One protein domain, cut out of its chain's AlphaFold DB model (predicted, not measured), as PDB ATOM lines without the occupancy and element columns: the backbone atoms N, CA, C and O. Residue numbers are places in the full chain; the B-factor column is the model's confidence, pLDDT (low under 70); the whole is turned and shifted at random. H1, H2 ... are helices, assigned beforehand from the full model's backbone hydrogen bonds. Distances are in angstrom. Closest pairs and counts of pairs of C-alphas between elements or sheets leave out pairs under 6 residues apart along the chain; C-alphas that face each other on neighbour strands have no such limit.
ATOM      1  N   VAL A   2      99.456   3.655 -10.418       68.00
ATOM      2  CA  VAL A   2      99.649   5.035  -9.897       68.00
ATOM      3  C   VAL A   2      99.072   5.246  -8.484       68.00
ATOM      4  O   VAL A   2      99.750   5.797  -7.624       68.00
ATOM      5  N   GLN A   3      97.866   4.738  -8.197       74.56
ATOM      6  CA  GLN A   3      97.249   4.838  -6.862       74.56
ATOM      7  C   GLN A   3      98.059   4.117  -5.771       74.56
ATOM      8  O   GLN A   3      98.199   4.626  -4.664       74.56
ATOM      9  N   SER A   4      98.645   2.961  -6.091       76.81
ATOM     10  CA  SER A   4      99.493   2.198  -5.168       76.81
ATOM     11  C   SER A   4     100.806   2.923  -4.862       76.81
ATOM     12  O   SER A   4     101.296   2.850  -3.739       76.81
ATOM     13  N   LEU A   5     101.376   3.643  -5.834       80.06
ATOM     14  CA  LEU A   5     102.577   4.451  -5.619       80.06
ATOM     15  C   LEU A   5     102.277   5.660  -4.725       80.06
ATOM     16  O   LEU A   5     103.008   5.898  -3.769       80.06
ATOM     17  N   HIS A   6     101.170   6.363  -4.987       80.00
ATOM     18  CA  HIS A   6     100.715   7.472  -4.145       80.00
ATOM     19  C   HIS A   6     100.468   7.015  -2.702       80.00
ATOM     20  O   HIS A   6     101.007   7.609  -1.776       80.00
ATOM     21  N   PHE A   7      99.772   5.888  -2.514       85.31
ATOM     22  CA  PHE A   7      99.552   5.300  -1.193       85.31
ATOM     23  C   PHE A   7     100.867   4.997  -0.452       85.31
ATOM     24  O   PHE A   7     101.009   5.350   0.714       85.31
ATOM     25  N   ASN A   8     101.862   4.401  -1.120       86.44
ATOM     26  CA  ASN A   8     103.169   4.129  -0.505       86.44
ATOM     27  C   ASN A   8     103.937   5.407  -0.127       86.44
ATOM     28  O   ASN A   8     104.621   5.426   0.898       86.44
ATOM     29  N   LEU A   9     103.835   6.467  -0.934       86.81
ATOM     30  CA  LEU A   9     104.450   7.764  -0.634       86.81
ATOM     31  C   LEU A   9     103.796   8.413   0.589       86.81
ATOM     32  O   LEU A   9     104.509   8.790   1.517       86.81
ATOM     33  N   THR A  10     102.464   8.419   0.665       87.62
ATOM     34  CA  THR A  10     101.729   8.929   1.834       87.62
ATOM     35  C   THR A  10     102.065   8.144   3.106       87.62
ATOM     36  O   THR A  10     102.290   8.729   4.163       87.62
ATOM     37  N   GLN A  11     102.176   6.811   3.023       91.12
ATOM     38  CA  GLN A  11     102.596   5.981   4.162       91.12
ATOM     39  C   GLN A  11     104.027   6.300   4.622       91.12
ATOM     40  O   GLN A  11     104.311   6.304   5.823       91.12
ATOM     41  N   ARG A  12     104.936   6.595   3.683       91.62
ATOM     42  CA  ARG A  12     106.299   7.042   4.003       91.62
ATOM     43  C   ARG A  12     106.311   8.398   4.701       91.62
ATOM     44  O   ARG A  12     107.016   8.532   5.695       91.62
ATOM     45  N   GLU A  13     105.532   9.364   4.223       94.06
ATOM     46  CA  GLU A  13     105.430  10.700   4.827       94.06
ATOM     47  C   GLU A  13     104.890  10.629   6.260       94.06
ATOM     48  O   GLU A  13     105.484  11.205   7.173       94.06
ATOM     49  N   ILE A  14     103.825   9.851   6.486       94.50
ATOM     50  CA  ILE A  14     103.253   9.636   7.823       94.50
ATOM     51  C   ILE A  14     104.276   8.969   8.747       94.50
ATOM     52  O   ILE A  14     104.488   9.433   9.868       94.50
ATOM     53  N   ARG A  15     104.952   7.908   8.286       95.00
ATOM     54  CA  ARG A  15     105.987   7.234   9.082       95.00
ATOM     55  C   ARG A  15     107.123   8.189   9.439       95.00
ATOM     56  O   ARG A  15     107.565   8.188  10.584       95.00
ATOM     57  N   HIS A  16     107.590   8.989   8.482       95.38
ATOM     58  CA  HIS A  16     108.655   9.957   8.721       95.38
ATOM     59  C   HIS A  16     108.229  11.002   9.755       95.38
ATOM     60  O   HIS A  16     108.983  11.277  10.683       95.38
ATOM     61  N   LYS A  17     107.001  11.523   9.651       96.06
ATOM     62  CA  LYS A  17     106.444  12.458  10.635       96.06
ATOM     63  C   LYS A  17     106.409  11.854  12.044       96.06
ATOM     64  O   LYS A  17     106.886  12.492  12.972       96.06
ATOM     65  N   ILE A  18     105.932  10.616  12.186       97.06
ATOM     66  CA  ILE A  18     105.884   9.914  13.482       97.06
ATOM     67  C   ILE A  18     107.287   9.728  14.069       97.06
ATOM     68  O   ILE A  18     107.474   9.901  15.270       97.06
ATOM     69  N   ILE A  19     108.271   9.357  13.242       97.19
ATOM     70  CA  ILE A  19     109.656   9.185  13.701       97.19
ATOM     71  C   ILE A  19     110.213  10.522  14.190       97.19
ATOM     72  O   ILE A  19     110.734  10.573  15.295       97.19
ATOM     73  N   VAL A  20     110.051  11.597  13.414       97.00
ATOM     74  CA  VAL A  20     110.522  12.936  13.800       97.00
ATOM     75  C   VAL A  20     109.867  13.400  15.101       97.00
ATOM     76  O   VAL A  20     110.564  13.887  15.986       97.00
ATOM     77  N   GLU A  21     108.553  13.221  15.248       96.94
ATOM     78  CA  GLU A  21     107.835  13.585  16.475       96.94
ATOM     79  C   GLU A  21     108.336  12.789  17.684       96.94
ATOM     80  O   GLU A  21     108.627  13.387  18.716       96.94
ATOM     81  N   ARG A  22     108.506  11.468  17.550       96.88
ATOM     82  CA  ARG A  22     109.053  10.620  18.622       96.88
ATOM     83  C   ARG A  22     110.470  11.018  19.001       96.88
ATOM     84  O   ARG A  22     110.721  11.272  20.167       96.88
ATOM     85  N   THR A  23     111.360  11.164  18.021       96.75
ATOM     86  CA  THR A  23     112.739  11.598  18.270       96.75
ATOM     87  C   THR A  23     112.775  12.955  18.967       96.75
ATOM     88  O   THR A  23     113.575  13.155  19.873       96.75
ATOM     89  N   GLN A  24     111.895  13.886  18.592       96.50
ATOM     90  CA  GLN A  24     111.833  15.189  19.245       96.50
ATOM     91  C   GLN A  24     111.330  15.101  20.693       96.50
ATOM     92  O   GLN A  24     111.801  15.868  21.533       96.50
ATOM     93  N   THR A  25     110.383  14.207  20.983       96.88
ATOM     94  CA  THR A  25     109.930  13.925  22.351       96.88
ATOM     95  C   THR A  25     111.053  13.308  23.175       96.88
ATOM     96  O   THR A  25     111.378  13.854  24.225       96.88
ATOM     97  N   ASP A  26     111.715  12.272  22.658       95.81
ATOM     98  CA  ASP A  26     112.813  11.582  23.344       95.81
ATOM     99  C   ASP A  26     113.959  12.555  23.683       95.81
ATOM    100  O   ASP A  26     114.507  12.525  24.784       95.81
ATOM    101  N   ILE A  27     114.291  13.474  22.763       92.75
ATOM    102  CA  ILE A  27     115.289  14.530  23.003       92.75
ATOM    103  C   ILE A  27     114.861  15.440  24.158       92.75
ATOM    104  O   ILE A  27     115.666  15.725  25.038       92.75
ATOM    105  N   ARG A  28     113.601  15.889  24.183       93.25
ATOM    106  CA  ARG A  28     113.109  16.794  25.237       93.25
ATOM    107  C   ARG A  28     113.071  16.123  26.605       93.25
ATOM    108  O   ARG A  28     113.387  16.766  27.604       93.25
ATOM    109  N   GLU A  29     112.678  14.855  26.660       94.31
ATOM    110  CA  GLU A  29     112.668  14.075  27.901       94.31
ATOM    111  C   GLU A  29     114.096  13.879  28.425       94.31
ATOM    112  O   GLU A  29     114.354  14.108  29.607       94.31
ATOM    113  N   ALA A  30     115.045  13.571  27.535       90.25
ATOM    114  CA  ALA A  30     116.456  13.481  27.891       90.25
ATOM    115  C   ALA A  30     117.025  14.822  28.392       90.25
ATOM    116  O   ALA A  30     117.733  14.849  29.397       90.25
ATOM    117  N   GLU A  31     116.701  15.941  27.735       89.19
ATOM    118  CA  GLU A  31     117.129  17.280  28.170       89.19
ATOM    119  C   GLU A  31     116.562  17.640  29.545       89.19
ATOM    120  O   GLU A  31     117.292  18.143  30.401       89.19
ATOM    121  N   THR A  32     115.279  17.350  29.770       91.38
ATOM    122  CA  THR A  32     114.615  17.587  31.059       91.38
ATOM    123  C   THR A  32     115.326  16.824  32.170       91.38
ATOM    124  O   THR A  32     115.740  17.429  33.155       91.38
ATOM    125  N   LEU A  33     115.569  15.529  31.963       91.06
ATOM    126  CA  LEU A  33     116.227  14.676  32.948       91.06
ATOM    127  C   LEU A  33     117.635  15.178  33.308       91.06
ATOM    128  O   LEU A  33     118.012  15.222  34.478       91.06
ATOM    129  N   VAL A  34     118.423  15.600  32.315       90.38
ATOM    130  CA  VAL A  34     119.776  16.132  32.555       90.38
ATOM    131  C   VAL A  34     119.728  17.424  33.375       90.38
ATOM    132  O   VAL A  34     120.574  17.629  34.248       90.38
ATOM    133  N   HIS A  35     118.736  18.282  33.134       90.94
ATOM    134  CA  HIS A  35     118.545  19.516  33.899       90.94
ATOM    135  C   HIS A  35     118.003  19.292  35.317       90.94
ATOM    136  O   HIS A  35     118.290  20.106  36.193       90.94
ATOM    137  N   GLU A  36     117.260  18.214  35.562       91.62
ATOM    138  CA  GLU A  36     116.807  17.836  36.908       91.62
ATOM    139  C   GLU A  36     117.956  17.312  37.780       91.62
ATOM    140  O   GLU A  36     117.963  17.521  38.992       91.62
ATOM    141  N   MET A  37     118.959  16.667  37.175       91.50
ATOM    142  CA  MET A  37     120.086  16.072  37.903       91.50
ATOM    143  C   MET A  37     121.283  17.011  38.088       91.50
ATOM    144  O   MET A  37     122.068  16.828  39.021       91.50
ATOM    145  N   LEU A  38     121.478  17.976  37.184       93.81
ATOM    146  CA  LEU A  38     122.672  18.820  37.148       93.81
ATOM    147  C   LEU A  38     122.325  20.313  37.142       93.81
ATOM    148  O   LEU A  38     121.364  20.729  36.494       93.81
ATOM    149  N   PRO A  39     123.169  21.167  37.753       93.50
ATOM    150  CA  PRO A  39     123.053  22.609  37.587       93.50
ATOM    151  C   PRO A  39     123.025  23.001  36.103       93.50
ATOM    152  O   PRO A  39     123.836  22.517  35.313       93.50
ATOM    153  N   ILE A  40     122.149  23.945  35.740       90.94
ATOM    154  CA  ILE A  40     121.892  24.376  34.350       90.94
ATOM    155  C   ILE A  40     123.181  24.631  33.551       90.94
ATOM    156  O   ILE A  40     123.278  24.248  32.388       90.94
ATOM    157  N   LYS A  41     124.184  25.266  34.172       91.56
ATOM    158  CA  LYS A  41     125.473  25.560  33.526       91.56
ATOM    159  C   LYS A  41     126.219  24.290  33.106       91.56
ATOM    160  O   LYS A  41     126.700  24.217  31.980       91.56
ATOM    161  N   ILE A  42     126.278  23.300  33.997       93.69
ATOM    162  CA  ILE A  42     126.960  22.021  33.769       93.69
ATOM    163  C   ILE A  42     126.199  21.215  32.713       93.69
ATOM    164  O   ILE A  42     126.806  20.744  31.754       93.69
ATOM    165  N   ALA A  43     124.871  21.134  32.836       93.25
ATOM    166  CA  ALA A  43     124.004  20.458  31.871       93.25
ATOM    167  C   ALA A  43     124.191  20.993  30.437       93.25
ATOM    168  O   ALA A  43     124.421  20.218  29.511       93.25
ATOM    169  N   ASN A  44     124.168  22.320  30.262       91.81
ATOM    170  CA  ASN A  44     124.374  22.949  28.954       91.81
ATOM    171  C   ASN A  44     125.776  22.679  28.391       91.81
ATOM    172  O   ASN A  44     125.910  22.375  27.210       91.81
ATOM    173  N   SER A  45     126.812  22.760  29.232       92.12
ATOM    174  CA  SER A  45     128.191  22.492  28.810       92.12
ATOM    175  C   SER A  45     128.348  21.065  28.282       92.12
ATOM    176  O   SER A  45     128.904  20.868  27.204       92.12
ATOM    177  N   LEU A  46     127.804  20.079  29.003       90.62
ATOM    178  CA  LEU A  46     127.852  18.674  28.595       90.62
ATOM    179  C   LEU A  46     127.031  18.411  27.328       90.62
ATOM    180  O   LEU A  46     127.499  17.687  26.450       90.62
ATOM    181  N   ARG A  47     125.845  19.024  27.198       87.31
ATOM    182  CA  ARG A  47     125.016  18.935  25.982       87.31
ATOM    183  C   ARG A  47     125.777  19.414  24.747       87.31
ATOM    184  O   ARG A  47     125.713  18.775  23.701       87.31
ATOM    185  N   ASP A  48     126.508  20.515  24.878       90.81
ATOM    186  CA  ASP A  48     127.263  21.109  23.774       90.81
ATOM    187  C   ASP A  48     128.587  20.357  23.496       90.81
ATOM    188  O   ASP A  48     129.341  20.730  22.597       90.81
ATOM    189  N   GLY A  49     128.868  19.275  24.237       91.56
ATOM    190  CA  GLY A  49     130.064  18.446  24.079       91.56
ATOM    191  C   GLY A  49     131.328  19.058  24.684       91.56
ATOM    192  O   GLY A  49     132.434  18.618  24.367       91.56
ATOM    193  N   HIS A  50     131.184  20.073  25.534       94.44
ATOM    194  CA  HIS A  50     132.304  20.725  26.198       94.44
ATOM    195  C   HIS A  50     132.695  19.994  27.486       94.44
ATOM    196  O   HIS A  50     131.850  19.524  28.251       94.44
ATOM    197  N   GLU A  51     133.996  19.961  27.762       93.38
ATOM    198  CA  GLU A  51     134.534  19.472  29.028       93.38
ATOM    199  C   GLU A  51     134.182  20.431  30.179       93.38
ATOM    200  O   GLU A  51     134.314  21.650  30.047       93.38
ATOM    201  N   VAL A  52     133.751  19.886  31.321       93.88
ATOM    202  CA  VAL A  52     133.433  20.662  32.529       93.88
ATOM    203  C   VAL A  52     134.638  20.640  33.461       93.88
ATOM    204  O   VAL A  52     134.981  19.597  34.017       93.88
ATOM    205  N   GLN A  53     135.277  21.795  33.631       93.56
ATOM    206  CA  GLN A  53     136.423  21.933  34.525       93.56
ATOM    207  C   GLN A  53     135.966  22.022  35.992       93.56
ATOM    208  O   GLN A  53     134.951  22.663  36.267       93.56
ATOM    209  N   PRO A  54     136.693  21.414  36.947       93.75
ATOM    210  CA  PRO A  54     136.397  21.568  38.369       93.75
ATOM    211  C   PRO A  54     136.475  23.034  38.818       93.75
ATOM    212  O   PRO A  54     137.427  23.742  38.491       93.75
ATOM    213  N   GLU A  55     135.502  23.468  39.619       93.00
ATOM    214  CA  GLU A  55     135.428  24.828  40.164       93.00
ATOM    215  C   GLU A  55     135.616  24.825  41.687       93.00
ATOM    216  O   GLU A  55     135.175  23.911  42.389       93.00
TER     217      GLU A  55
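What this domain is: This is residues 2 to 55 of the 91 residues of the protein "Hypothetical protein" of Dimorphilus gyrociliatus (UniProt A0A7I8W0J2). One long, straight helix, H1, makes most of a rod; after its last residue, Met 37, a sharp turn leads into a short helix, H2, which folds back at an angle, and a tail without a named element, residues 48 to 55, follows H2. Residues 2 to 30 of H1 stick out free. The printed part has 54 residues with two named helices, H1 then H2, and no named strand; its class is all helix. It is extended, with a radius of gyration of the C-alphas of 19.0 A and spans of 65 by 19 by 8 A.

How they stand to each other: Begin with H1, residues 2 to 37, and look near its end for H2, residues 40 to 47. The two are close but not clearly touching; their closest C-alphas, those of His 35 and Ala 43, are 5.9 A apart. They run opposite ways at a steep tilt of 45 degrees. In H1 and H2 every O i to N i+4 pair is within hydrogen-bond range.

Where its parts are: Find C-alpha 2 at (99.649, 5.035, -9.897); from there H1 runs 53.1 A to C-alpha 37 at (120.086, 16.072, 37.903). H2 ends at C-alpha 47, (125.016, 18.935, 25.982).

The domain as a whole: The C-alphas of Val 2 and Glu 55, the two farthest apart, are 64.6 A apart. The printed part has no cut, and the link from H1 to H2 is tight. The mean pLDDT of the printed part is 91.2; residue 2 is under 70.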